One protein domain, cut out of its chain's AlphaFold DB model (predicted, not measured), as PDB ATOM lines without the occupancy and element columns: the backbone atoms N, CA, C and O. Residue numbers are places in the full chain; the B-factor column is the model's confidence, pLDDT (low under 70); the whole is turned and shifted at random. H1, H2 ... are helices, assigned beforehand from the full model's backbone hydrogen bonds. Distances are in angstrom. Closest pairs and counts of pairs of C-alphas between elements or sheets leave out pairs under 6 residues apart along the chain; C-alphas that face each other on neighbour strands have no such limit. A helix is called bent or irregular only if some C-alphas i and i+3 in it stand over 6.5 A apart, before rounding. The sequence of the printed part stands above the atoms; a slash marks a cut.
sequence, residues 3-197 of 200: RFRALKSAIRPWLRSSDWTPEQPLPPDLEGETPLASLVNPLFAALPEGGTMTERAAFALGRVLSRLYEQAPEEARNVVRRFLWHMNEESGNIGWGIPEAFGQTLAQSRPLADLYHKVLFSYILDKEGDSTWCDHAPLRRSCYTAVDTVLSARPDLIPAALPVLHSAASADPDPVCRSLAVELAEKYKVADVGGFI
ATOM      1  N   ARG A   3     185.861 129.182 165.077       76.81
ATOM      2  CA  ARG A   3     185.109 129.768 166.198       76.81
ATOM      3  C   ARG A   3     185.960 130.033 167.443       76.81
ATOM      4  O   ARG A   3     185.908 131.124 167.986       76.81
ATOM      5  N   PHE A   4     186.795 129.080 167.864       78.12
ATOM      6  CA  PHE A   4     187.697 129.283 169.008       78.12
ATOM      7  C   PHE A   4     188.665 130.449 168.775       78.12
ATOM      8  O   PHE A   4     188.870 131.265 169.668       78.12
ATOM      9  N   ARG A   5     189.247 130.546 167.570       78.31
ATOM     10  CA  ARG A   5     190.170 131.640 167.232       78.31
ATOM     11  C   ARG A   5     189.457 132.992 167.243       78.31
ATOM     12  O   ARG A   5     190.009 133.935 167.795       78.31
ATOM     13  N   ALA A   6     188.239 133.059 166.702       82.25
ATOM     14  CA  ALA A   6     187.414 134.266 166.730       82.25
ATOM     15  C   ALA A   6     187.080 134.696 168.169       82.25
ATOM     16  O   ALA A   6     187.387 135.821 168.555       82.25
ATOM     17  N   LEU A   7     186.572 133.779 169.003       83.81
ATOM     18  CA  LEU A   7     186.253 134.063 170.409       83.81
ATOM     19  C   LEU A   7     187.492 134.493 171.200       83.81
ATOM     20  O   LEU A   7     187.447 135.457 171.956       83.81
ATOM     21  N   LYS A   8     188.631 133.825 170.990       83.12
ATOM     22  CA  LYS A   8     189.905 134.210 171.610       83.12
ATOM     23  C   LYS A   8     190.349 135.611 171.176       83.12
ATOM     24  O   LYS A   8     190.864 136.359 172.004       83.12
ATOM     25  N   SER A   9     190.146 135.960 169.905       84.88
ATOM     26  CA  SER A   9     190.464 137.283 169.364       84.88
ATOM     27  C   SER A   9     189.568 138.387 169.927       84.88
ATOM     28  O   SER A   9     190.016 139.525 169.976       84.88
ATOM     29  N   ALA A  10     188.347 138.066 170.363       86.38
ATOM     30  CA  ALA A  10     187.419 139.017 170.977       86.38
ATOM     31  C   ALA A  10     187.612 139.142 172.502       86.38
ATOM     32  O   ALA A  10     187.666 140.244 173.041       86.38
ATOM     33  N   ILE A  11     187.786 138.017 173.205       89.69
ATOM     34  CA  ILE A  11     187.929 137.977 174.673       89.69
ATOM     35  C   ILE A  11     189.202 138.683 175.135       89.69
ATOM     36  O   ILE A  11     189.197 139.389 176.138       89.69
ATOM     37  N   ARG A  12     190.314 138.495 174.419       91.62
ATOM     38  CA  ARG A  12     191.619 139.007 174.851       91.62
ATOM     39  C   ARG A  12     191.711 140.537 174.881       91.62
ATOM     40  O   ARG A  12     192.239 141.040 175.871       91.62
ATOM     41  N   PRO A  13     191.267 141.279 173.850       91.94
ATOM     42  CA  PRO A  13     191.190 142.737 173.915       91.94
ATOM     43  C   PRO A  13     190.240 143.213 175.009       91.94
ATOM     44  O   PRO A  13     190.609 144.095 175.775       91.94
ATOM     45  N   TRP A  14     189.074 142.573 175.143       91.88
ATOM     46  CA  TRP A  14     188.108 142.914 176.185       91.88
ATOM     47  C   TRP A  14     188.710 142.790 177.591       91.88
ATOM     48  O   TRP A  14     188.670 143.744 178.360       91.88
ATOM     49  N   LEU A  15     189.361 141.664 177.903       93.69
ATOM     50  CA  LEU A  15     190.052 141.465 179.182       93.69
ATOM     51  C   LEU A  15     191.180 142.476 179.418       93.69
ATOM     52  O   LEU A  15     191.473 142.798 180.564       93.69
ATOM     53  N   ARG A  16     191.827 142.980 178.364       93.81
ATOM     54  CA  ARG A  16     192.915 143.967 178.469       93.81
ATOM     55  C   ARG A  16     192.434 145.410 178.537       93.81
ATOM     56  O   ARG A  16     193.262 146.292 178.749       93.81
ATOM     57  N   SER A  17     191.140 145.652 178.360       92.31
ATOM     58  CA  SER A  17     190.612 147.007 178.326       92.31
ATOM     59  C   SER A  17     190.915 147.749 179.628       92.31
ATOM     60  O   SER A  17     190.850 147.175 180.720       92.31
ATOM     61  N   SER A  18     191.303 149.019 179.526       90.69
ATOM     62  CA  SER A  18     191.657 149.844 180.688       90.69
ATOM     63  C   SER A  18     190.447 150.173 181.563       90.69
ATOM     64  O   SER A  18     190.603 150.400 182.756       90.69
ATOM     65  N   ASP A  19     189.256 150.172 180.971       89.56
ATOM     66  CA  ASP A  19     187.953 150.383 181.606       89.56
ATOM     67  C   ASP A  19     187.274 149.069 182.030       89.56
ATOM     68  O   ASP A  19     186.110 149.083 182.420       89.56
ATOM     69  N   TRP A  20     187.980 147.930 181.968       93.44
ATOM     70  CA  TRP A  20     187.404 146.650 182.378       93.44
ATOM     71  C   TRP A  20     186.968 146.702 183.845       93.44
ATOM     72  O   TRP A  20     187.765 147.042 184.723       93.44
ATOM     73  N   THR A  21     185.730 146.286 184.106       90.50
ATOM     74  CA  THR A  21     185.186 146.105 185.458       90.50
ATOM     75  C   THR A  21     184.597 144.702 185.632       90.50
ATOM     76  O   THR A  21     184.159 144.102 184.646       90.50
ATOM     77  N   PRO A  22     184.564 144.155 186.859       85.44
ATOM     78  CA  PRO A  22     183.911 142.873 187.125       85.44
ATOM     79  C   PRO A  22     182.413 142.876 186.763       85.44
ATOM     80  O   PRO A  22     181.880 141.890 186.251       85.44
ATOM     81  N   GLU A  23     181.730 144.000 186.965       80.06
ATOM     82  CA  GLU A  23     180.281 144.125 186.794       80.06
ATOM     83  C   GLU A  23     179.856 144.299 185.330       80.06
ATOM     84  O   GLU A  23     178.685 144.095 185.008       80.06
ATOM     85  N   GLN A  24     180.778 144.638 184.420       85.44
ATOM     86  CA  GLN A  24     180.412 144.846 183.020       85.44
ATOM     87  C   GLN A  24     179.958 143.536 182.352       85.44
ATOM     88  O   GLN A  24     180.557 142.476 182.597       85.44
ATOM     89  N   PRO A  25     178.955 143.584 181.458       80.88
ATOM     90  CA  PRO A  25     178.523 142.409 180.703       80.88
ATOM     91  C   PRO A  25     179.671 141.847 179.855       80.88
ATOM     92  O   PRO A  25     180.646 142.545 179.550       80.88
ATOM     93  N   LEU A  26     179.596 140.567 179.476       79.00
ATOM     94  CA  LEU A  26     180.493 140.093 178.423       79.00
ATOM     95  C   LEU A  26     180.141 140.862 177.126       79.00
ATOM     96  O   LEU A  26     179.000 141.292 176.948       79.00
ATOM     97  N   PRO A  27     181.103 141.064 176.215       77.19
ATOM     98  CA  PRO A  27     180.855 141.702 174.929       77.19
ATOM     99  C   PRO A  27     179.624 141.117 174.219       77.19
ATOM    100  O   PRO A  27     179.471 139.894 174.231       77.19
ATOM    101  N   PRO A  28     178.784 141.928 173.546       71.50
ATOM    102  CA  PRO A  28     177.602 141.432 172.832       71.50
ATOM    103  C   PRO A  28     177.908 140.285 171.855       71.50
ATOM    104  O   PRO A  28     177.166 139.305 171.795       71.50
ATOM    105  N   ASP A  29     179.065 140.341 171.184       69.44
ATOM    106  CA  ASP A  29     179.574 139.292 170.283       69.44
ATOM    107  C   ASP A  29     179.815 137.936 170.983       69.44
ATOM    108  O   ASP A  29     179.925 136.889 170.339       69.44
ATOM    109  N   LEU A  30     179.912 137.946 172.313       70.56
ATOM    110  CA  LEU A  30     180.114 136.787 173.179       70.56
ATOM    111  C   LEU A  30     178.848 136.390 173.956       70.56
ATOM    112  O   LEU A  30     178.790 135.252 174.417       70.56
ATOM    113  N   GLU A  31     177.854 137.278 174.094       65.88
ATOM    114  CA  GLU A  31     176.612 137.036 174.858       65.88
ATOM    115  C   GLU A  31     175.382 136.682 174.025       65.88
ATOM    116  O   GLU A  31     174.402 136.227 174.607       65.88
ATOM    117  N   GLY A  32     175.411 136.889 172.704       72.62
ATOM    118  CA  GLY A  32     174.289 136.571 171.812       72.62
ATOM    119  C   GLY A  32     174.017 135.064 171.674       72.62
ATOM    120  O   GLY A  32     173.912 134.320 172.642       72.62
ATOM    121  N   GLU A  33     173.956 134.552 170.445       68.75
ATOM    122  CA  GLU A  33     173.734 133.116 170.170       68.75
ATOM    123  C   GLU A  33     174.935 132.211 170.524       68.75
ATOM    124  O   GLU A  33     175.057 131.079 170.048       68.75
ATOM    125  N   THR A  34     175.875 132.699 171.330       79.31
ATOM    126  CA  THR A  34     177.087 131.968 171.681       79.31
ATOM    127  C   THR A  34     176.837 131.083 172.904       79.31
ATOM    128  O   THR A  34     176.751 131.601 174.015       79.31
ATOM    129  N   PRO A  35     176.783 129.739 172.761       86.94
ATOM    130  CA  PRO A  35     176.766 128.831 173.899       86.94
ATOM    131  C   PRO A  35     177.886 129.125 174.894       86.94
ATOM    132  O   PRO A  35     179.064 129.152 174.521       86.94
ATOM    133  N   LEU A  36     177.513 129.271 176.166       89.81
ATOM    134  CA  LEU A  36     178.416 129.588 177.278       89.81
ATOM    135  C   LEU A  36     179.610 128.628 177.356       89.81
ATOM    136  O   LEU A  36     180.745 129.064 177.543       89.81
ATOM    137  N   ALA A  37     179.388 127.334 177.103       90.44
ATOM    138  CA  ALA A  37     180.446 126.325 177.060       90.44
ATOM    139  C   ALA A  37     181.569 126.659 176.056       90.44
ATOM    140  O   ALA A  37     182.731 126.309 176.268       90.44
ATOM    141  N   SER A  38     181.263 127.387 174.976       90.56
ATOM    142  CA  SER A  38     182.266 127.785 173.982       90.56
ATOM    143  C   SER A  38     183.195 128.914 174.451       90.56
ATOM    144  O   SER A  38     184.292 129.056 173.905       90.56
ATOM    145  N   LEU A  39     182.809 129.662 175.493       92.06
ATOM    146  CA  LEU A  39     183.618 130.721 176.110       92.06
ATOM    147  C   LEU A  39     184.657 130.175 177.098       92.06
ATOM    148  O   LEU A  39     185.670 130.826 177.352       92.06
ATOM    149  N   VAL A  40     184.445 128.958 177.604       93.81
ATOM    150  CA  VAL A  40     185.314 128.309 178.595       93.81
ATOM    151  C   VAL A  40     186.743 128.182 178.074       93.81
ATOM    152  O   VAL A  40     187.682 128.630 178.724       93.81
ATOM    153  N   ASN A  41     186.937 127.605 176.884       93.50
ATOM    154  CA  ASN A  41     188.285 127.340 176.368       93.50
ATOM    155  C   ASN A  41     189.108 128.621 176.120       93.50
ATOM    156  O   ASN A  41     190.282 128.641 176.489       93.50
ATOM    157  N   PRO A  42     188.559 129.682 175.496       92.88
ATOM    158  CA  PRO A  42     189.274 130.948 175.363       92.88
ATOM    159  C   PRO A  42     189.663 131.592 176.699       92.88
ATOM    160  O   PRO A  42     190.776 132.100 176.801       92.88
ATOM    161  N   LEU A  43     188.782 131.548 177.708       94.81
ATOM    162  CA  LEU A  43     189.060 132.079 179.047       94.81
ATOM    163  C   LEU A  43     190.134 131.256 179.764       94.81
ATOM    164  O   LEU A  43     191.083 131.826 180.290       94.81
ATOM    165  N   PHE A  44     190.068 129.923 179.684       94.44
ATOM    166  CA  PHE A  44     191.135 129.038 180.166       94.44
ATOM    167  C   PHE A  44     192.494 129.398 179.562       94.44
ATOM    168  O   PHE A  44     193.494 129.451 180.264       94.44
ATOM    169  N   ALA A  45     192.536 129.683 178.258       93.44
ATOM    170  CA  ALA A  45     193.772 130.035 177.567       93.44
ATOM    171  C   ALA A  45     194.338 131.418 177.951       93.44
ATOM    172  O   ALA A  45     195.442 131.747 177.513       93.44
ATOM    173  N   ALA A  46     193.587 132.229 178.702       94.94
ATOM    174  CA  ALA A  46     194.028 133.512 179.248       94.94
ATOM    175  C   ALA A  46     194.592 133.398 180.675       94.94
ATOM    176  O   ALA A  46     195.356 134.267 181.086       94.94
ATOM    177  N   LEU A  47     194.263 132.328 181.410       95.56
ATOM    178  CA  LEU A  47     194.686 132.136 182.802       95.56
ATOM    179  C   LEU A  47     196.214 132.130 182.995       95.56
ATOM    180  O   LEU A  47     196.669 132.808 183.913       95.56
ATOM    181  N   PRO A  48     197.032 131.480 182.141       93.81
ATOM    182  CA  PRO A  48     198.481 131.435 182.351       93.81
ATOM    183  C   PRO A  48     199.215 132.737 181.994       93.81
ATOM    184  O   PRO A  48     200.436 132.786 182.098       93.81
ATOM    185  N   GLU A  49     198.516 133.773 181.514       93.19
ATOM    186  CA  GLU A  49     199.150 135.028 181.076       93.19
ATOM    187  C   GLU A  49     199.631 135.907 182.250       93.19
ATOM    188  O   GLU A  49     200.489 136.763 182.045       93.19
ATOM    189  N   GLY A  50     199.135 135.670 183.468       91.50
ATOM    190  CA  GLY A  50     199.587 136.327 184.696       91.50
ATOM    191  C   GLY A  50     198.929 137.682 184.986       91.50
ATOM    192  O   GLY A  50     198.311 138.316 184.125       91.50
ATOM    193  N   GLY A  51     199.085 138.138 186.232       93.19
ATOM    194  CA  GLY A  51     198.628 139.448 186.706       93.19
ATOM    195  C   GLY A  51     197.139 139.702 186.464       93.19
ATOM    196  O   GLY A  51     196.305 138.803 186.582       93.19
ATOM    197  N   THR A  52     196.814 140.928 186.049       94.31
ATOM    198  CA  THR A  52     195.428 141.355 185.801       94.31
ATOM    199  C   THR A  52     194.722 140.517 184.737       94.31
ATOM    200  O   THR A  52     193.501 140.391 184.763       94.31
ATOM    201  N   MET A  53     195.460 139.899 183.809       95.19
ATOM    202  CA  MET A  53     194.864 139.021 182.804       95.19
ATOM    203  C   MET A  53     194.282 137.758 183.443       95.19
ATOM    204  O   MET A  53     193.150 137.386 183.134       95.19
ATOM    205  N   THR A  54     195.023 137.136 184.363       96.19
ATOM    206  CA  THR A  54     194.561 135.971 185.126       96.19
ATOM    207  C   THR A  54     193.354 136.326 185.982       96.19
ATOM    208  O   THR A  54     192.343 135.634 185.907       96.19
ATOM    209  N   GLU A  55     193.424 137.424 186.736       95.62
ATOM    210  CA  GLU A  55     192.345 137.880 187.623       95.62
ATOM    211  C   GLU A  55     191.035 138.101 186.852       95.62
ATOM    212  O   GLU A  55     189.982 137.569 187.211       95.62
ATOM    213  N   ARG A  56     191.107 138.833 185.735       96.56
ATOM    214  CA  ARG A  56     189.942 139.156 184.902       96.56
ATOM    215  C   ARG A  56     189.391 137.924 184.189       96.56
ATOM    216  O   ARG A  56     188.173 137.758 184.098       96.56
ATOM    217  N   ALA A  57     190.264 137.043 183.695       96.50
ATOM    218  CA  ALA A  57     189.854 135.791 183.064       96.50
ATOM    219  C   ALA A  57     189.189 134.840 184.068       96.50
ATOM    220  O   ALA A  57     188.149 134.263 183.751       96.50
ATOM    221  N   ALA A  58     189.742 134.716 185.277       97.69
ATOM    222  CA  ALA A  58     189.178 133.931 186.368       97.69
ATOM    223  C   ALA A  58     187.794 134.454 186.769       97.69
ATOM    224  O   ALA A  58     186.842 133.675 186.840       97.69
ATOM    225  N   PHE A  59     187.657 135.771 186.948       96.81
ATOM    226  CA  PHE A  59     186.376 136.395 187.267       96.81
ATOM    227  C   PHE A  59     185.328 136.129 186.177       96.81
ATOM    228  O   PHE A  59     184.224 135.664 186.467       96.81
ATOM    229  N   ALA A  60     185.680 136.362 184.907       95.56
ATOM    230  CA  ALA A  60     184.783 136.120 183.780       95.56
ATOM    231  C   ALA A  60     184.402 134.635 183.646       95.56
ATOM    232  O   ALA A  60     183.256 134.320 183.320       95.56
ATOM    233  N   LEU A  61     185.337 133.720 183.919       96.12
ATOM    234  CA  LEU A  61     185.084 132.282 183.891       96.12
ATOM    235  C   LEU A  61     184.138 131.850 185.014       96.12
ATOM    236  O   LEU A  61     183.240 131.052 184.754       96.12
ATOM    237  N   GLY A  62     184.269 132.427 186.213       96.94
ATOM    238  CA  GLY A  62     183.324 132.211 187.309       96.94
ATOM    239  C   GLY A  62     181.893 132.594 186.923       96.94
ATOM    240  O   GLY A  62     180.969 131.798 187.103       96.94
ATOM    241  N   ARG A  63     181.717 133.748 186.266       94.88
ATOM    242  CA  ARG A  63     180.415 134.201 185.753       94.88
ATOM    243  C   ARG A  63     179.848 133.269 184.686       94.88
ATOM    244  O   ARG A  63     178.670 132.913 184.734       94.88
ATOM    245  N   VAL A  64     180.680 132.868 183.720       95.00
ATOM    246  CA  VAL A  64     180.290 131.920 182.663       95.00
ATOM    247  C   VAL A  64     179.855 130.590 183.269       95.00
ATOM    248  O   VAL A  64     178.837 130.050 182.851       95.00
ATOM    249  N   LEU A  65     180.584 130.072 184.261       97.06
ATOM    250  CA  LEU A  65     180.265 128.795 184.894       97.06
ATOM    251  C   LEU A  65     179.043 128.852 185.798       97.06
ATOM    252  O   LEU A  65     178.287 127.884 185.824       97.06
ATOM    253  N   SER A  66     178.808 129.975 186.473       96.50
ATOM    254  CA  SER A  66     177.581 130.177 187.242       96.50
ATOM    255  C   SER A  66     176.347 130.099 186.334       96.50
ATOM    256  O   SER A  66     175.476 129.257 186.548       96.50
ATOM    257  N   ARG A  67     176.348 130.849 185.222       94.25
ATOM    258  CA  ARG A  67     175.271 130.807 184.213       94.25
ATOM    259  C   ARG A  67     175.181 129.458 183.495       94.25
ATOM    260  O   ARG A  67     174.087 128.989 183.193       94.25
ATOM    261  N   LEU A  68     176.318 128.816 183.209       95.75
ATOM    262  CA  LEU A  68     176.332 127.488 182.590       95.75
ATOM    263  C   LEU A  68     175.714 126.451 183.525       95.75
ATOM    264  O   LEU A  68     175.009 125.573 183.050       95.75
ATOM    265  N   TYR A  69     175.933 126.556 184.837       97.62
ATOM    266  CA  TYR A  69     175.332 125.639 185.800       97.62
ATOM    267  C   TYR A  69     173.805 125.760 185.830       97.62
ATOM    268  O   TYR A  69     173.127 124.744 185.932       97.62
ATOM    269  N   GLU A  70     173.256 126.968 185.696       96.44
ATOM    270  CA  GLU A  70     171.803 127.188 185.626       96.44
ATOM    271  C   GLU A  70     171.163 126.517 184.398       96.44
ATOM    272  O   GLU A  70     170.033 126.041 184.475       96.44
ATOM    273  N   GLN A  71     171.886 126.454 183.275       94.75
ATOM    274  CA  GLN A  71     171.382 125.919 182.001       94.75
ATOM    275  C   GLN A  71     171.706 124.432 181.800       94.75
ATOM    276  O   GLN A  71     170.895 123.677 181.268       94.75
ATOM    277  N   ALA A  72     172.906 124.017 182.203       96.38
ATOM    278  CA  ALA A  72     173.477 122.693 181.984       96.38
ATOM    279  C   ALA A  72     174.430 122.312 183.145       96.38
ATOM    280  O   ALA A  72     175.657 122.355 182.993       96.38
ATOM    281  N   PRO A  73     173.893 121.898 184.315       97.44
ATOM    282  CA  PRO A  73     174.686 121.603 185.512       97.44
ATOM    283  C   PRO A  73     175.846 120.624 185.285       97.44
ATOM    284  O   PRO A  73     176.948 120.837 185.791       97.44
ATOM    285  N   GLU A  74     175.626 119.559 184.508       97.88
ATOM    286  CA  GLU A  74     176.677 118.574 184.223       97.88
ATOM    287  C   GLU A  74     177.794 119.127 183.339       97.88
ATOM    288  O   GLU A  74     178.957 118.779 183.543       97.88
ATOM    289  N   GLU A  75     177.489 120.033 182.407       97.25
ATOM    290  CA  GLU A  75     178.524 120.698 181.614       97.25
ATOM    291  C   GLU A  75     179.395 121.592 182.494       97.25
ATOM    292  O   GLU A  75     180.622 121.527 182.411       97.25
ATOM    293  N   ALA A  76     178.793 122.357 183.408       98.00
ATOM    294  CA  ALA A  76     179.545 123.154 184.373       98.00
ATOM    295  C   ALA A  76     180.418 122.277 185.290       98.00
ATOM    296  O   ALA A  76     181.601 122.567 185.480       98.00
ATOM    297  N   ARG A  77     179.889 121.151 185.793       98.31
ATOM    298  CA  ARG A  77     180.662 120.175 186.588       98.31
ATOM    299  C   ARG A  77     181.808 119.561 185.784       98.31
ATOM    300  O   ARG A  77     182.894 119.375 186.326       98.31
ATOM    301  N   ASN A  78     181.615 119.293 184.492       97.81
ATOM    302  CA  ASN A  78     182.691 118.840 183.607       97.81
ATOM    303  C   ASN A  78     183.810 119.876 183.486       97.81
ATOM    304  O   ASN A  78     184.980 119.502 183.443       97.81
ATOM    305  N   VAL A  79     183.487 121.171 183.490       97.56
ATOM    306  CA  VAL A  79     184.518 122.211 183.533       97.56
ATOM    307  C   VAL A  79     185.236 122.242 184.882       97.56
ATOM    308  O   VAL A  79     186.461 122.315 184.896       97.56
ATOM    309  N   VAL A  80     184.530 122.092 186.006       97.69
ATOM    310  CA  VAL A  80     185.189 121.995 187.322       97.69
ATOM    311  C   VAL A  80     186.116 120.778 187.393       97.69
ATOM    312  O   VAL A  80     187.251 120.906 187.838       97.69
ATOM    313  N   ARG A  81     185.711 119.618 186.856       96.75
ATOM    314  CA  ARG A  81     186.587 118.432 186.736       96.75
ATOM    315  C   ARG A  81     187.867 118.734 185.950       96.75
ATOM    316  O   ARG A  81     188.920 118.193 186.274       96.75
ATOM    317  N   ARG A  82     187.811 119.637 184.961       95.62
ATOM    318  CA  ARG A  82     189.017 120.109 184.263       95.62
ATOM    319  C   ARG A  82     189.920 120.937 185.171       95.62
ATOM    320  O   ARG A  82     191.126 120.776 185.043       95.62
ATOM    321  N   PHE A  83     189.394 121.777 186.068       96.44
ATOM    322  CA  PHE A  83     190.232 122.450 187.073       96.44
ATOM    323  C   PHE A  83     190.973 121.428 187.931       96.44
ATOM    324  O   PHE A  83     192.189 121.512 188.046       96.44
ATOM    325  N   LEU A  84     190.257 120.420 188.440       94.75
ATOM    326  CA  LEU A  84     190.853 119.380 189.284       94.75
ATOM    327  C   LEU A  84     191.969 118.625 188.559       94.75
ATOM    328  O   LEU A  84     193.023 118.392 189.138       94.75
ATOM    329  N   TRP A  85     191.771 118.311 187.273       93.25
ATOM    330  CA  TRP A  85     192.820 117.711 186.452       93.25
ATOM    331  C   TRP A  85     194.048 118.619 186.322       93.25
ATOM    332  O   TRP A  85     195.154 118.139 186.496       93.25
ATOM    333  N   HIS A  86     193.885 119.924 186.071       92.19
ATOM    334  CA  HIS A  86     195.033 120.845 185.961       92.19
ATOM    335  C   HIS A  86     195.755 121.089 187.295       92.19
ATOM    336  O   HIS A  86     196.902 121.521 187.297       92.19
ATOM    337  N   MET A  87     195.074 120.855 188.416       92.06
ATOM    338  CA  MET A  87     195.672 120.904 189.749       92.06
ATOM    339  C   MET A  87     196.394 119.603 190.120       92.06
ATOM    340  O   MET A  87     197.111 119.584 191.115       92.06
ATOM    341  N   ASN A  88     196.200 118.526 189.354       87.94
ATOM    342  CA  ASN A  88     196.893 117.260 189.555       87.94
ATOM    343  C   ASN A  88     198.310 117.327 188.956       87.94
ATOM    344  O   ASN A  88     198.502 117.835 187.845       87.94
ATOM    345  N   GLU A  89     199.287 116.769 189.667       80.19
ATOM    346  CA  GLU A  89     200.682 116.663 189.231       80.19
ATOM    347  C   GLU A  89     200.828 115.870 187.923       80.19
ATOM    348  O   GLU A  89     201.652 116.207 187.071       80.19
ATOM    349  N   GLU A  90     199.962 114.875 187.702       81.56
ATOM    350  CA  GLU A  90     199.942 114.047 186.486       81.56
ATOM    351  C   GLU A  90     199.591 114.825 185.206       81.56
ATOM    352  O   GLU A  90     199.794 114.331 184.095       81.56
ATOM    353  N   SER A  91     199.069 116.050 185.322       80.44
ATOM    354  CA  SER A  91     198.653 116.850 184.165       80.44
ATOM    355  C   SER A  91     199.812 117.339 183.289       80.44
ATOM    356  O   SER A  91     199.583 117.764 182.152       80.44
ATOM    357  N   GLY A  92     201.049 117.286 183.797       77.69
ATOM    358  CA  GLY A  92     202.265 117.663 183.070       77.69
ATOM    359  C   GLY A  92     202.457 119.170 182.859       77.69
ATOM    360  O   GLY A  92     203.427 119.566 182.218       77.69
ATOM    361  N   ASN A  93     201.568 120.017 183.394       84.69
ATOM    362  CA  ASN A  93     201.690 121.475 183.392       84.69
ATOM    363  C   ASN A  93     201.350 122.034 184.775       84.69
ATOM    364  O   ASN A  93     200.440 121.554 185.438       84.69
ATOM    365  N   ILE A  94     202.022 123.113 185.180       84.50
ATOM    366  CA  ILE A  94     201.640 123.836 186.397       84.50
ATOM    367  C   ILE A  94     200.327 124.576 186.111       84.50
ATOM    368  O   ILE A  94     200.259 125.366 185.165       84.50
ATOM    369  N   GLY A  95     199.293 124.324 186.918       91.25
ATOM    370  CA  GLY A  95     197.945 124.893 186.791       91.25
ATOM    371  C   GLY A  95     197.838 126.400 187.068       91.25
ATOM    372  O   GLY A  95     196.970 126.823 187.823       91.25
ATOM    373  N   TRP A  96     198.701 127.233 186.481       94.94
ATOM    374  CA  TRP A  96     198.699 128.685 186.677       94.94
ATOM    375  C   TRP A  96     197.342 129.320 186.351       94.94
ATOM    376  O   TRP A  96     196.792 129.123 185.264       94.94
ATOM    377  N   GLY A  97     196.812 130.094 187.299       96.75
ATOM    378  CA  GLY A  97     195.507 130.745 187.191       96.75
ATOM    379  C   GLY A  97     194.304 129.832 187.460       96.75
ATOM    380  O   GLY A  97     193.168 130.309 187.486       96.75
ATOM    381  N   ILE A  98     194.513 128.521 187.641       97.44
ATOM    382  CA  ILE A  98     193.437 127.569 187.942       97.44
ATOM    383  C   ILE A  98     192.873 127.780 189.351       97.44
ATOM    384  O   ILE A  98     191.645 127.800 189.455       97.44
ATOM    385  N   PRO A  99     193.678 127.987 190.414       98.31
ATOM    386  CA  PRO A  99     193.127 128.296 191.730       98.31
ATOM    387  C   PRO A  99     192.247 129.548 191.709       98.31
ATOM    388  O   PRO A  99     191.135 129.517 192.225       98.31
ATOM    389  N   GLU A 100     192.682 130.617 191.041       98.50
ATOM    390  CA  GLU A 100     191.934 131.867 190.898       98.50
ATOM    391  C   GLU A 100     190.597 131.627 190.186       98.50
ATOM    392  O   GLU A 100     189.545 132.055 190.668       98.50
ATOM    393  N   ALA A 101     190.611 130.894 189.066       98.44
ATOM    394  CA  ALA A 101     189.397 130.515 188.346       98.44
ATOM    395  C   ALA A 101     188.462 129.647 189.196       98.44
ATOM    396  O   ALA A 101     187.242 129.834 189.165       98.44
ATOM    397  N   PHE A 102     189.018 128.712 189.963       98.62
ATOM    398  CA  PHE A 102     188.247 127.835 190.829       98.62
ATOM    399  C   PHE A 102     187.597 128.637 191.961       98.62
ATOM    400  O   PHE A 102     186.379 128.576 192.120       98.62
ATOM    401  N   GLY A 103     188.364 129.481 192.656       98.62
ATOM    402  CA  GLY A 103     187.867 130.388 193.690       98.62
ATOM    403  C   GLY A 103     186.761 131.312 193.178       98.62
ATOM    404  O   GLY A 103     185.692 131.375 193.780       98.62
ATOM    405  N   GLN A 104     186.954 131.948 192.018       98.50
ATOM    406  CA  GLN A 104     185.937 132.798 191.382       98.50
ATOM    407  C   GLN A 104     184.673 132.024 190.992       98.50
ATOM    408  O   GLN A 104     183.560 132.518 191.166       98.50
ATOM    409  N   THR A 105     184.818 130.786 190.515       98.56
ATOM    410  CA  THR A 105     183.678 129.912 190.200       98.56
ATOM    411  C   THR A 105     182.841 129.613 191.438       98.56
ATOM    412  O   THR A 105     181.617 129.717 191.390       98.56
ATOM    413  N   LEU A 106     183.482 129.269 192.556       98.75
ATOM    414  CA  LEU A 106     182.778 128.961 193.802       98.75
ATOM    415  C   LEU A 106     182.194 130.225 194.454       98.75
ATOM    416  O   LEU A 106     181.078 130.189 194.970       98.75
ATOM    417  N   ALA A 107     182.896 131.355 194.378       98.50
ATOM    418  CA  ALA A 107     182.399 132.638 194.866       98.50
ATOM    419  C   ALA A 107     181.128 133.094 194.128       98.50
ATOM    420  O   ALA A 107     180.206 133.613 194.752       98.50
ATOM    421  N   GLN A 108     181.055 132.868 192.813       97.81
ATOM    422  CA  GLN A 108     179.957 133.346 191.965       97.81
ATOM    423  C   GLN A 108     178.831 132.320 191.744       97.81
ATOM    424  O   GLN A 108     177.771 132.683 191.233       97.81
ATOM    425  N   SER A 109     179.025 131.048 192.107       98.31
ATOM    426  CA  SER A 109     178.023 129.988 191.945       98.31
ATOM    427  C   SER A 109     177.826 129.204 193.237       98.31
ATOM    428  O   SER A 109     178.594 128.296 193.567       98.31
ATOM    429  N   ARG A 110     176.741 129.518 193.963       98.00
ATOM    430  CA  ARG A 110     176.412 128.839 195.224       98.00
ATOM    431  C   ARG A 110     176.298 127.315 195.086       98.00
ATOM    432  O   ARG A 110     176.956 126.632 195.868       98.00
ATOM    433  N   PRO A 111     175.590 126.766 194.080       98.31
ATOM    434  CA  PRO A 111     175.504 125.318 193.905       98.31
ATOM    435  C   PRO A 111     176.856 124.641 193.647       98.31
ATOM    436  O   PRO A 111     177.090 123.540 194.135       98.31
ATOM    437  N   LEU A 112     177.765 125.282 192.899       98.56
ATOM    438  CA  LEU A 112     179.105 124.734 192.677       98.56
ATOM    439  C   LEU A 112     179.957 124.813 193.948       98.56
ATOM    440  O   LEU A 112     180.639 123.846 194.275       98.56
ATOM    441  N   ALA A 113     179.888 125.913 194.698       98.50
ATOM    442  CA  ALA A 113     180.530 126.017 196.008       98.50
ATOM    443  C   ALA A 113     180.066 124.923 196.970       98.50
ATOM    444  O   ALA A 113     180.908 124.265 197.578       98.50
ATOM    445  N   ASP A 114     178.763 124.664 197.060       97.94
ATOM    446  CA  ASP A 114     178.217 123.646 197.962       97.94
ATOM    447  C   ASP A 114     178.763 122.241 197.626       97.94
ATOM    448  O   ASP A 114     179.012 121.440 198.526       97.94
ATOM    449  N   LEU A 115     179.048 121.976 196.344       98.12
ATOM    450  CA  LEU A 115     179.638 120.720 195.869       98.12
ATOM    451  C   LEU A 115     181.165 120.638 196.038       98.12
ATOM    452  O   LEU A 115     181.683 119.557 196.312       98.12
ATOM    453  N   TYR A 116     181.890 121.743 195.845       98.31
ATOM    454  CA  TYR A 116     183.338 121.699 195.594       98.31
ATOM    455  C   TYR A 116     184.214 122.486 196.580       98.31
ATOM    456  O   TYR A 116     185.434 122.359 196.505       98.31
ATOM    457  N   HIS A 117     183.657 123.244 197.535       98.12
ATOM    458  CA  HIS A 117     184.468 124.024 198.492       98.12
ATOM    459  C   HIS A 117     185.476 123.165 199.264       98.12
ATOM    460  O   HIS A 117     186.631 123.552 199.407       98.12
ATOM    461  N   LYS A 118     185.079 121.958 199.694       96.75
ATOM    462  CA  LYS A 118     185.980 121.038 200.407       96.75
ATOM    463  C   LYS A 118     187.171 120.607 199.558       96.75
ATOM    464  O   LYS A 118     188.247 120.420 200.109       96.75
ATOM    465  N   VAL A 119     186.978 120.476 198.243       96.62
ATOM    466  CA  VAL A 119     188.050 120.128 197.300       96.62
ATOM    467  C   VAL A 119     189.020 121.295 197.140       96.62
ATOM    468  O   VAL A 119     190.225 121.090 197.125       96.62
ATOM    469  N   LEU A 120     188.517 122.533 197.072       97.81
ATOM    470  CA  LEU A 120     189.394 123.705 197.078       97.81
ATOM    471  C   LEU A 120     190.213 123.772 198.378       97.81
ATOM    472  O   LEU A 120     191.418 123.998 198.337       97.81
ATOM    473  N   PHE A 121     189.569 123.550 199.527       97.44
ATOM    474  CA  PHE A 121     190.225 123.626 200.835       97.44
ATOM    475  C   PHE A 121     191.261 122.518 201.030       97.44
ATOM    476  O   PHE A 121     192.280 122.747 201.675       97.44
ATOM    477  N   SER A 122     191.058 121.335 200.447       95.50
ATOM    478  CA  SER A 122     192.031 120.250 200.561       95.50
ATOM    479  C   SER A 122     193.343 120.512 199.813       95.50
ATOM    480  O   SER A 122     194.339 119.887 200.155       95.50
ATOM    481  N   TYR A 123     193.409 121.471 198.878       96.62
ATOM    482  CA  TYR A 123     194.685 121.896 198.270       96.62
ATOM    483  C   TYR A 123     195.625 122.618 199.246       96.62
ATOM    484  O   TYR A 123     196.830 122.660 199.001       96.62
ATOM    485  N   ILE A 124     195.089 123.171 200.341       96.56
ATOM    486  CA  ILE A 124     195.851 123.834 201.411       96.56
ATOM    487  C   ILE A 124     195.845 123.032 202.720       96.56
ATOM    488  O   ILE A 124     196.243 123.551 203.760       96.56
ATOM    489  N   LEU A 125     195.400 121.774 202.684       93.56
ATOM    490  CA  LEU A 125     195.439 120.874 203.829       93.56
ATOM    491  C   LEU A 125     196.370 119.700 203.544       93.56
ATOM    492  O   LEU A 125     196.001 118.770 202.825       93.56
ATOM    493  N   ASP A 126     197.551 119.732 204.148       88.44
ATOM    494  CA  ASP A 126     198.419 118.564 204.183       88.44
ATOM    495  C   ASP A 126     197.853 117.585 205.218       88.44
ATOM    496  O   ASP A 126     197.690 117.921 206.395       88.44
ATOM    497  N   LYS A 127     197.447 116.404 204.757       81.56
ATOM    498  CA  LYS A 127     196.853 115.354 205.585       81.56
ATOM    499  C   LYS A 127     197.499 114.028 205.219       81.56
ATOM    500  O   LYS A 127     197.823 113.789 204.059       81.56
ATOM    501  N   GLU A 128     197.607 113.142 206.199       74.81
ATOM    502  CA  GLU A 128     198.097 111.788 205.961       74.81
ATOM    503  C   GLU A 128     197.163 111.009 205.008       74.81
ATOM    504  O   GLU A 128     195.932 111.099 205.099       74.81
ATOM    505  N   GLY A 129     197.757 110.218 204.109       73.50
ATOM    506  CA  GLY A 129     197.052 109.395 203.118       73.50
ATOM    507  C   GLY A 129     196.765 110.120 201.799       73.50
ATOM    508  O   GLY A 129     197.426 111.100 201.464       73.50
ATOM    509  N   ASP A 130     195.776 109.634 201.041       69.19
ATOM    510  CA  ASP A 130     195.396 110.231 199.755       69.19
ATOM    511  C   ASP A 130     194.873 111.660 199.965       69.19
ATOM    512  O   ASP A 130     193.753 111.905 200.449       69.19
ATOM    513  N   SER A 131     195.718 112.619 199.600       76.88
ATOM    514  CA  SER A 131     195.454 114.044 199.700       76.88
ATOM    515  C   SER A 131     195.452 114.687 198.323       76.88
ATOM    516  O   SER A 131     196.195 114.294 197.431       76.88
ATOM    517  N   THR A 132     194.617 115.710 198.155       87.88
ATOM    518  CA  THR A 132     194.715 116.617 197.007       87.88
ATOM    519  C   THR A 132     195.611 117.803 197.348       87.88
ATOM    520  O   THR A 132     195.393 118.887 196.824       87.88
ATOM    521  N   TRP A 133     196.525 117.654 198.301       91.94
ATOM    522  CA  TRP A 133     197.461 118.698 198.682       91.94
ATOM    523  C   TRP A 133     198.210 119.218 197.449       91.94
ATOM    524  O   TRP A 133     198.578 118.457 196.562       91.94
ATOM    525  N   CYS A 134     198.380 120.537 197.353       94.00
ATOM    526  CA  CYS A 134     199.112 121.132 196.242       94.00
ATOM    527  C   CYS A 134     200.590 121.238 196.614       94.00
ATOM    528  O   CYS A 134     200.966 122.223 197.238       94.00
ATOM    529  N   ASP A 135     201.440 120.286 196.228       91.44
ATOM    530  CA  ASP A 135     202.860 120.267 196.622       91.44
ATOM    531  C   ASP A 135     203.662 121.485 196.140       91.44
ATOM    532  O   ASP A 135     204.535 122.003 196.847       91.44
ATOM    533  N   HIS A 136     203.317 122.018 194.966       94.31
ATOM    534  CA  HIS A 136     203.977 123.184 194.388       94.31
ATOM    535  C   HIS A 136     203.633 124.475 195.154       94.31
ATOM    536  O   HIS A 136     202.656 125.163 194.848       94.31
ATOM    537  N   ALA A 137     204.481 124.855 196.116       95.31
ATOM    538  CA  ALA A 137     204.233 125.974 197.031       95.31
ATOM    539  C   ALA A 137     203.809 127.297 196.348       95.31
ATOM    540  O   ALA A 137     202.832 127.894 196.797       95.31
ATOM    541  N   PRO A 138     204.426 127.766 195.240       95.31
ATOM    542  CA  PRO A 138     203.938 128.966 194.555       95.31
ATOM    543  C   PRO A 138     202.497 128.858 194.029       95.31
ATOM    544  O   PRO A 138     201.787 129.856 194.019       95.31
ATOM    545  N   LEU A 139     202.057 127.664 193.621       96.06
ATOM    546  CA  LEU A 139     200.677 127.428 193.181       96.06
ATOM    547  C   LEU A 139     199.739 127.292 194.389       96.06
ATOM    548  O   LEU A 139     198.612 127.787 194.369       96.06
ATOM    549  N   ARG A 140     200.224 126.693 195.481       96.75
ATOM    550  CA  ARG A 140     199.499 126.618 196.753       96.75
ATOM    551  C   ARG A 140     199.201 128.005 197.331       96.75
ATOM    552  O   ARG A 140     198.106 128.217 197.841       96.75
ATOM    553  N   ARG A 141     200.085 128.994 197.151       97.50
ATOM    554  CA  ARG A 141     199.802 130.412 197.478       97.50
ATOM    555  C   ARG A 141     198.556 130.933 196.754       97.50
ATOM    556  O   ARG A 141     197.694 131.526 197.394       97.50
ATOM    557  N   SER A 142     198.408 130.637 195.460       97.50
ATOM    558  CA  SER A 142     197.183 130.959 194.712       97.50
ATOM    559  C   SER A 142     195.950 130.228 195.261       97.50
ATOM    560  O   SER A 142     194.847 130.768 195.204       97.50
ATOM    561  N   CYS A 143     196.108 129.034 195.850       98.25
ATOM    562  CA  CYS A 143     195.008 128.340 196.530       98.25
ATOM    563  C   CYS A 143     194.532 129.101 197.776       98.25
ATOM    564  O   CYS A 143     193.326 129.212 197.970       98.25
ATOM    565  N   TYR A 144     195.428 129.701 198.569       98.56
ATOM    566  CA  TYR A 144     195.015 130.568 199.684       98.56
ATOM    567  C   TYR A 144     194.243 131.800 199.197       98.56
ATOM    568  O   TYR A 144     193.185 132.103 199.742       98.56
ATOM    569  N   THR A 145     194.696 132.462 198.127       97.56
ATOM    570  CA  THR A 145     193.956 133.583 197.514       97.56
ATOM    571  C   THR A 145     192.573 133.152 197.017       97.56
ATOM    572  O   THR A 145     191.584 133.876 197.166       97.56
ATOM    573  N   ALA A 146     192.468 131.947 196.452       98.56
ATOM    574  CA  ALA A 146     191.195 131.372 196.038       98.56
ATOM    575  C   ALA A 146     190.273 131.093 197.235       98.56
ATOM    576  O   ALA A 146     189.080 131.386 197.161       98.56
ATOM    577  N   VAL A 147     190.810 130.579 198.347       98.69
ATOM    578  CA  VAL A 147     190.062 130.401 199.599       98.69
ATOM    579  C   VAL A 147     189.570 131.745 200.130       98.69
ATOM    580  O   VAL A 147     188.384 131.867 200.425       98.69
ATOM    581  N   ASP A 148     190.418 132.773 200.167       98.62
ATOM    582  CA  ASP A 148     190.036 134.131 200.582       98.62
ATOM    583  C   ASP A 148     188.891 134.705 199.732       98.62
ATOM    584  O   ASP A 148     187.911 135.257 200.245       98.62
ATOM    585  N   THR A 149     188.978 134.506 198.414       98.56
ATOM    586  CA  THR A 149     187.936 134.896 197.454       98.56
ATOM    587  C   THR A 149     186.607 134.219 197.786       98.56
ATOM    588  O   THR A 149     185.564 134.875 197.831       98.56
ATOM    589  N   VAL A 150     186.634 132.911 198.063       98.69
ATOM    590  CA  VAL A 150     185.433 132.151 198.419       98.69
ATOM    591  C   VAL A 150     184.867 132.617 199.752       98.69
ATOM    592  O   VAL A 150     183.679 132.903 199.814       98.69
ATOM    593  N   LEU A 151     185.678 132.739 200.802       98.38
ATOM    594  CA  LEU A 151     185.201 133.111 202.136       98.38
ATOM    595  C   LEU A 151     184.640 134.534 202.189       98.38
ATOM    596  O   LEU A 151     183.657 134.781 202.886       98.38
ATOM    597  N   SER A 152     185.212 135.455 201.409       97.06
ATOM    598  CA  SER A 152     184.679 136.812 201.252       97.06
ATOM    599  C   SER A 152     183.279 136.817 200.629       97.06
ATOM    600  O   SER A 152     182.414 137.567 201.072       97.06
ATOM    601  N   ALA A 153     183.041 135.974 199.619       97.12
ATOM    602  CA  ALA A 153     181.749 135.876 198.935       97.12
ATOM    603  C   ALA A 153     180.748 134.943 199.642       97.12
ATOM    604  O   ALA A 153     179.537 135.071 199.467       97.12
ATOM    605  N   ARG A 154     181.246 133.987 200.430       96.12
ATOM    606  CA  ARG A 154     180.485 132.921 201.091       96.12
ATOM    607  C   ARG A 154     180.867 132.803 202.569       96.12
ATOM    608  O   ARG A 154     181.491 131.813 202.963       96.12
ATOM    609  N   PRO A 155     180.460 133.772 203.412       96.38
ATOM    610  CA  PRO A 155     180.736 133.721 204.846       96.38
ATOM    611  C   PRO A 155     180.184 132.464 205.533       96.38
ATOM    612  O   PRO A 155     180.723 132.025 206.542       96.38
ATOM    613  N   ASP A 156     179.153 131.830 204.962       96.12
ATOM    614  CA  ASP A 156     178.595 130.565 205.449       96.12
ATOM    615  C   ASP A 156     179.575 129.379 205.377       96.12
ATOM    616  O   ASP A 156     179.354 128.363 206.032       96.12
ATOM    617  N   LEU A 157     180.675 129.502 204.624       97.62
ATOM    618  CA  LEU A 157     181.726 128.485 204.526       97.62
ATOM    619  C   LEU A 157     182.892 128.709 205.506       97.62
ATOM    620  O   LEU A 157     183.756 127.835 205.618       97.62
ATOM    621  N   ILE A 158     182.919 129.829 206.242       98.19
ATOM    622  CA  ILE A 158     183.979 130.148 207.215       98.19
ATOM    623  C   ILE A 158     184.156 129.040 208.268       98.19
ATOM    624  O   ILE A 158     185.297 128.607 208.455       98.19
ATOM    625  N   PRO A 159     183.090 128.487 208.891       97.19
ATOM    626  CA  PRO A 159     183.252 127.427 209.889       97.19
ATOM    627  C   PRO A 159     183.940 126.169 209.342       97.19
ATOM    628  O   PRO A 159     184.657 125.486 210.070       97.19
ATOM    629  N   ALA A 160     183.759 125.863 208.052       96.19
ATOM    630  CA  ALA A 160     184.415 124.731 207.403       96.19
ATOM    631  C   ALA A 160     185.890 125.014 207.064       96.19
ATOM    632  O   ALA A 160     186.695 124.084 207.031       96.19
ATOM    633  N   ALA A 161     186.250 126.275 206.815       97.38
ATOM    634  CA  ALA A 161     187.609 126.670 206.457       97.38
ATOM    635  C   ALA A 161     188.518 126.899 207.671       97.38
ATOM    636  O   ALA A 161     189.708 126.603 207.593       97.38
ATOM    637  N   LEU A 162     187.992 127.395 208.796       97.31
ATOM    638  CA  LEU A 162     188.807 127.735 209.971       97.31
ATOM    639  C   LEU A 162     189.677 126.571 210.490       97.31
ATOM    640  O   LEU A 162     190.865 126.798 210.721       97.31
ATOM    641  N   PRO A 163     189.177 125.325 210.635       96.06
ATOM    642  CA  PRO A 163     190.024 124.199 211.033       96.06
ATOM    643  C   PRO A 163     191.154 123.917 210.034       96.06
ATOM    644  O   PRO A 163     192.273 123.610 210.442       96.06
ATOM    645  N   VAL A 164     190.873 124.062 208.734       96.88
ATOM    646  CA  VAL A 164     191.860 123.875 207.662       96.88
ATOM    647  C   VAL A 164     192.953 124.938 207.752       96.88
ATOM    648  O   VAL A 164     194.133 124.600 207.766       96.88
ATOM    649  N   LEU A 165     192.567 126.209 207.891       97.81
ATOM    650  CA  LEU A 165     193.497 127.333 208.006       97.81
ATOM    651  C   LEU A 165     194.375 127.227 209.262       97.81
ATOM    652  O   LEU A 165     195.580 127.443 209.177       97.81
ATOM    653  N   HIS A 166     193.818 126.832 210.411       96.44
ATOM    654  CA  HIS A 166     194.609 126.613 211.630       96.44
ATOM    655  C   HIS A 166     195.622 125.470 211.485       96.44
ATOM    656  O   HIS A 166     196.760 125.593 211.949       96.44
ATOM    657  N   SER A 167     195.224 124.369 210.836       95.44
ATOM    658  CA  SER A 167     196.137 123.261 210.540       95.44
ATOM    659  C   SER A 167     197.283 123.740 209.652       95.44
ATOM    660  O   SER A 167     198.453 123.557 209.983       95.44
ATOM    661  N   ALA A 168     196.952 124.434 208.565       96.12
ATOM    662  CA  ALA A 168     197.924 124.925 207.602       96.12
ATOM    663  C   ALA A 168     198.882 125.976 208.195       96.12
ATOM    664  O   ALA A 168     200.084 125.925 207.948       96.12
ATOM    665  N   ALA A 169     198.388 126.860 209.066       96.62
ATOM    666  CA  ALA A 169     199.201 127.838 209.793       96.62
ATOM    667  C   ALA A 169     200.317 127.191 210.631       96.62
ATOM    668  O   ALA A 169     201.387 127.777 210.800       96.62
ATOM    669  N   SER A 170     200.077 125.977 211.132       94.12
ATOM    670  CA  SER A 170     201.030 125.243 211.970       94.12
ATOM    671  C   SER A 170     201.917 124.286 211.171       94.12
ATOM    672  O   SER A 170     203.060 124.054 211.562       94.12
ATOM    673  N   ALA A 171     201.395 123.719 210.079       93.12
ATOM    674  CA  ALA A 171     201.986 122.559 209.412       93.12
ATOM    675  C   ALA A 171     202.499 122.813 207.985       93.12
ATOM    676  O   ALA A 171     203.315 122.024 207.516       93.12
ATOM    677  N   ASP A 172     202.076 123.878 207.285       95.44
ATOM    678  CA  ASP A 172     202.533 124.107 205.904       95.44
ATOM    679  C   ASP A 172     204.067 124.278 205.887       95.44
ATOM    680  O   ASP A 172     204.598 125.079 206.659       95.44
ATOM    681  N   PRO A 173     204.829 123.542 205.062       94.62
ATOM    682  CA  PRO A 173     206.288 123.623 205.067       94.62
ATOM    683  C   PRO A 173     206.819 124.947 204.489       94.62
ATOM    684  O   PRO A 173     207.902 125.395 204.883       94.62
ATOM    685  N   ASP A 174     206.065 125.618 203.610       97.38
ATOM    686  CA  ASP A 174     206.473 126.887 202.999       97.38
ATOM    687  C   ASP A 174     206.149 128.072 203.932       97.38
ATOM    688  O   ASP A 174     204.994 128.260 204.321       97.38
ATOM    689  N   PRO A 175     207.133 128.917 204.294       97.50
ATOM    690  CA  PRO A 175     206.914 130.013 205.241       97.50
ATOM    691  C   PRO A 175     205.908 131.057 204.746       97.50
ATOM    692  O   PRO A 175     205.190 131.632 205.560       97.50
ATOM    693  N   VAL A 176     205.832 131.294 203.432       98.19
ATOM    694  CA  VAL A 176     204.867 132.243 202.859       98.19
ATOM    695  C   VAL A 176     203.455 131.675 202.957       98.19
ATOM    696  O   VAL A 176     202.544 132.380 203.379       98.19
ATOM    697  N   CYS A 177     203.274 130.394 202.636       98.19
ATOM    698  CA  CYS A 177     201.987 129.727 202.798       98.19
ATOM    699  C   CYS A 177     201.519 129.688 204.262       98.19
ATOM    700  O   CYS A 177     200.350 129.961 204.520       98.19
ATOM    701  N   ARG A 178     202.419 129.452 205.233       97.69
ATOM    702  CA  ARG A 178     202.068 129.576 206.662       97.69
ATOM    703  C   ARG A 178     201.592 130.978 207.030       97.69
ATOM    704  O   ARG A 178     200.596 131.096 207.736       97.69
ATOM    705  N   SER A 179     202.274 132.026 206.552       98.38
ATOM    706  CA  SER A 179     201.858 133.418 206.799       98.38
ATOM    707  C   SER A 179     200.452 133.673 206.264       98.38
ATOM    708  O   SER A 179     199.592 134.133 207.007       98.38
ATOM    709  N   LEU A 180     200.185 133.267 205.018       98.44
ATOM    710  CA  LEU A 180     198.859 133.382 204.405       98.44
ATOM    711  C   LEU A 180     197.791 132.637 205.217       98.44
ATOM    712  O   LEU A 180     196.703 133.163 205.439       98.44
ATOM    713  N   ALA A 181     198.092 131.431 205.701       98.19
ATOM    714  CA  ALA A 181     197.169 130.668 206.534       98.19
ATOM    715  C   ALA A 181     196.843 131.383 207.859       98.19
ATOM    716  O   ALA A 181     195.674 131.439 208.242       98.19
ATOM    717  N   VAL A 182     197.850 131.957 208.532       98.25
ATOM    718  CA  VAL A 182     197.673 132.760 209.757       98.25
ATOM    719  C   VAL A 182     196.816 133.991 209.472       98.25
ATOM    720  O   VAL A 182     195.805 134.195 210.141       98.25
ATOM    721  N   GLU A 183     197.169 134.767 208.448       98.12
ATOM    722  CA  GLU A 183     196.463 135.995 208.067       98.12
ATOM    723  C   GLU A 183     194.980 135.728 207.780       98.12
ATOM    724  O   GLU A 183     194.103 136.443 208.269       98.12
ATOM    725  N   LEU A 184     194.673 134.664 207.030       98.19
ATOM    726  CA  LEU A 184     193.292 134.283 206.734       98.19
ATOM    727  C   LEU A 184     192.558 133.745 207.967       98.19
ATOM    728  O   LEU A 184     191.394 134.094 208.180       98.19
ATOM    729  N   ALA A 185     193.210 132.924 208.798       97.12
ATOM    730  CA  ALA A 185     192.613 132.443 210.042       97.12
ATOM    731  C   ALA A 185     192.228 133.616 210.957       97.12
ATOM    732  O   ALA A 185     191.115 133.655 211.482       97.12
ATOM    733  N   GLU A 186     193.108 134.608 211.100       96.75
ATOM    734  CA  GLU A 186     192.853 135.819 211.881       96.75
ATOM    735  C   GLU A 186     191.733 136.671 211.276       96.75
ATOM    736  O   GLU A 186     190.790 137.035 211.988       96.75
ATOM    737  N   LYS A 187     191.785 136.925 209.960       96.75
ATOM    738  CA  LYS A 187     190.772 137.694 209.218       96.75
ATOM    739  C   LYS A 187     189.362 137.147 209.444       96.75
ATOM    740  O   LYS A 187     188.435 137.919 209.699       96.75
ATOM    741  N   TYR A 188     189.186 135.827 209.374       95.75
ATOM    742  CA  TYR A 188     187.859 135.207 209.409       95.75
ATOM    743  C   TYR A 188     187.404 134.731 210.789       95.75
ATOM    744  O   TYR A 188     186.199 134.605 211.009       95.75
ATOM    745  N   LYS A 189     188.311 134.575 211.760       88.69
ATOM    746  CA  LYS A 189     187.945 134.315 213.163       88.69
ATOM    747  C   LYS A 189     187.100 135.445 213.759       88.69
ATOM    748  O   LYS A 189     186.170 135.185 214.515       88.69
ATOM    749  N   VAL A 190     187.393 136.698 213.410       71.94
ATOM    750  CA  VAL A 190     186.636 137.872 213.890       71.94
ATOM    751  C   VAL A 190     185.235 137.934 213.268       71.94
ATOM    752  O   VAL A 190     184.275 138.329 213.931       71.94
ATOM    753  N   ALA A 191     185.100 137.512 212.009       65.50
ATOM    754  CA  ALA A 191     183.828 137.510 211.291       65.50
ATOM    755  C   ALA A 191     182.842 136.455 211.830       65.50
ATOM    756  O   ALA A 191     181.644 136.731 211.910       65.50
ATOM    757  N   ASP A 192     183.342 135.290 212.254       60.47
ATOM    758  CA  ASP A 192     182.533 134.183 212.787       60.47
ATOM    759  C   ASP A 192     181.861 134.545 214.131       60.47
ATOM    760  O   ASP A 192     180.670 134.312 214.343       60.47
ATOM    761  N   VAL A 193     182.581 135.252 215.011       58.91
ATOM    762  CA  VAL A 193     182.057 135.708 216.314       58.91
ATOM    763  C   VAL A 193     180.970 136.785 216.155       58.91
ATOM    764  O   VAL A 193     180.010 136.826 216.926       58.91
ATOM    765  N   GLY A 194     181.073 137.642 215.134       54.12
ATOM    766  CA  GLY A 194     180.094 138.702 214.859       54.12
ATOM    767  C   GLY A 194     178.770 138.217 214.250       54.12
ATOM    768  O   GLY A 194     177.766 138.930 214.331       54.12
ATOM    769  N   GLY A 195     178.749 137.018 213.656       52.38
ATOM    770  CA  GLY A 195     177.540 136.389 213.108       52.38
ATOM    771  C   GLY A 195     176.609 135.825 214.184       52.38
ATOM    772  O   GLY A 195     175.391 135.867 214.024       52.38
ATOM    773  N   PHE A 196     177.167 135.388 215.317       47.06
ATOM    774  CA  PHE A 196     176.410 134.801 216.428       47.06
ATOM    775  C   PHE A 196     175.572 135.819 217.222       47.06
ATOM    776  O   PHE A 196     174.586 135.447 217.849       47.06
ATOM    777  N   ILE A 197     175.925 137.109 217.189       49.69
ATOM    778  CA  ILE A 197     175.254 138.159 217.982       49.69
ATOM    779  C   ILE A 197     174.017 138.740 217.260       49.69
ATOM    780  O   ILE A 197     173.218 139.447 217.867       49.69
TER     781      ILE A 197
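This is residues 3 to 197 of the 200 residues of the protein "PBS lyase" of Desulfovibrionaceae bacterium (UniProt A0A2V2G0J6). Six helices, H5 to H10, run to and fro beside one another as an up-and-down bundle, with H6 near the middle of the whole. H4 crosses H6 on one side of this bundle, and beyond H4 the smaller helices H1, H2 and H3 gather at one end. The printed part has 195 residues with ten named helices, H1 to H10 in chain order, and no named strand; its class is all helix. It is compact, with a radius of gyration of the C-alphas of 16.9 A, and spans 49 by 44 by 34 A.

H1, residues 3 to 16, only just touches H2, residues 28 to 31, with residues 7 to 10 alone and 3 pairs of C-alphas within 8 A; the closest are Leu 7 and Leu 30, 7.3 A. H3, residues 37 to 44, touches H1 at a steep tilt of 53 degrees, closest C-alphas Lys 8 and Pro 42, 5.0 A. H3 forms a hairpin with H4, residues 51 to 71, closest C-alphas Leu 43 and Ala 57, 5.5 A. H4 and H6, residues 98 to 108, are the hubs, touching 4 helices each; they touch at a steep tilt of 48 degrees, C-alphas of Gly 62 and Thr 105 closest at 3.7 A. H5, residues 73 to 87, forms hairpins with H4 and with H6, the latter closest at the C-alphas of Phe 83 and Ile 98, 6.1 A. H7, residues 110 to 122, touches H6, closest C-alphas Leu 106 and Ala 113, 4.3 A. H8, residues 137 to 153, touches H6 at a shallow tilt of 7 degrees, the same way, C-alphas of Gly 103 and Ala 146 closest at 4.2 A. H9, residues 155 to 171, and H10, residues 175 to 195, form a hairpin, C-alphas of Ala 169 and Arg 178 closest at 4.6 A. H1 and H10 are apart. Every O i to N i+4 pair is within hydrogen-bond range in H4, H5 and H6, but 9 of 10 are in H1, 2 of 4 in H3, 7 of 9 in H7, 12 of 13 in H8, 9 of 13 in H9 and 14 of 17 in H10; H2 is too short for such a pair.

H1 begins at C-alpha 3, (185.109, 129.768, 166.198). H4 is 30.8 A long, H8 24.6 A, H9 24.4 A and H10 31.1 A. H7 and H9 are irregular: C-alphas 115 and 118 are 7.8 A apart, and C-alphas 156 and 159 are 7.2 A apart. H9 has a kink of 45 degrees near residue 162. H10 ends at C-alpha 195, (177.540, 136.389, 213.108).

The C-alphas of Arg 3 and Ile 197, the two farthest apart, are 53.4 A apart. The printed part has no cut. The links from H1 to H2 and from H7 to H8 are long, with 11 and 14 residues. The mean pLDDT of the printed part is 91.3; residues 29, 31, 33, 130 and 191 to 197 are under 70.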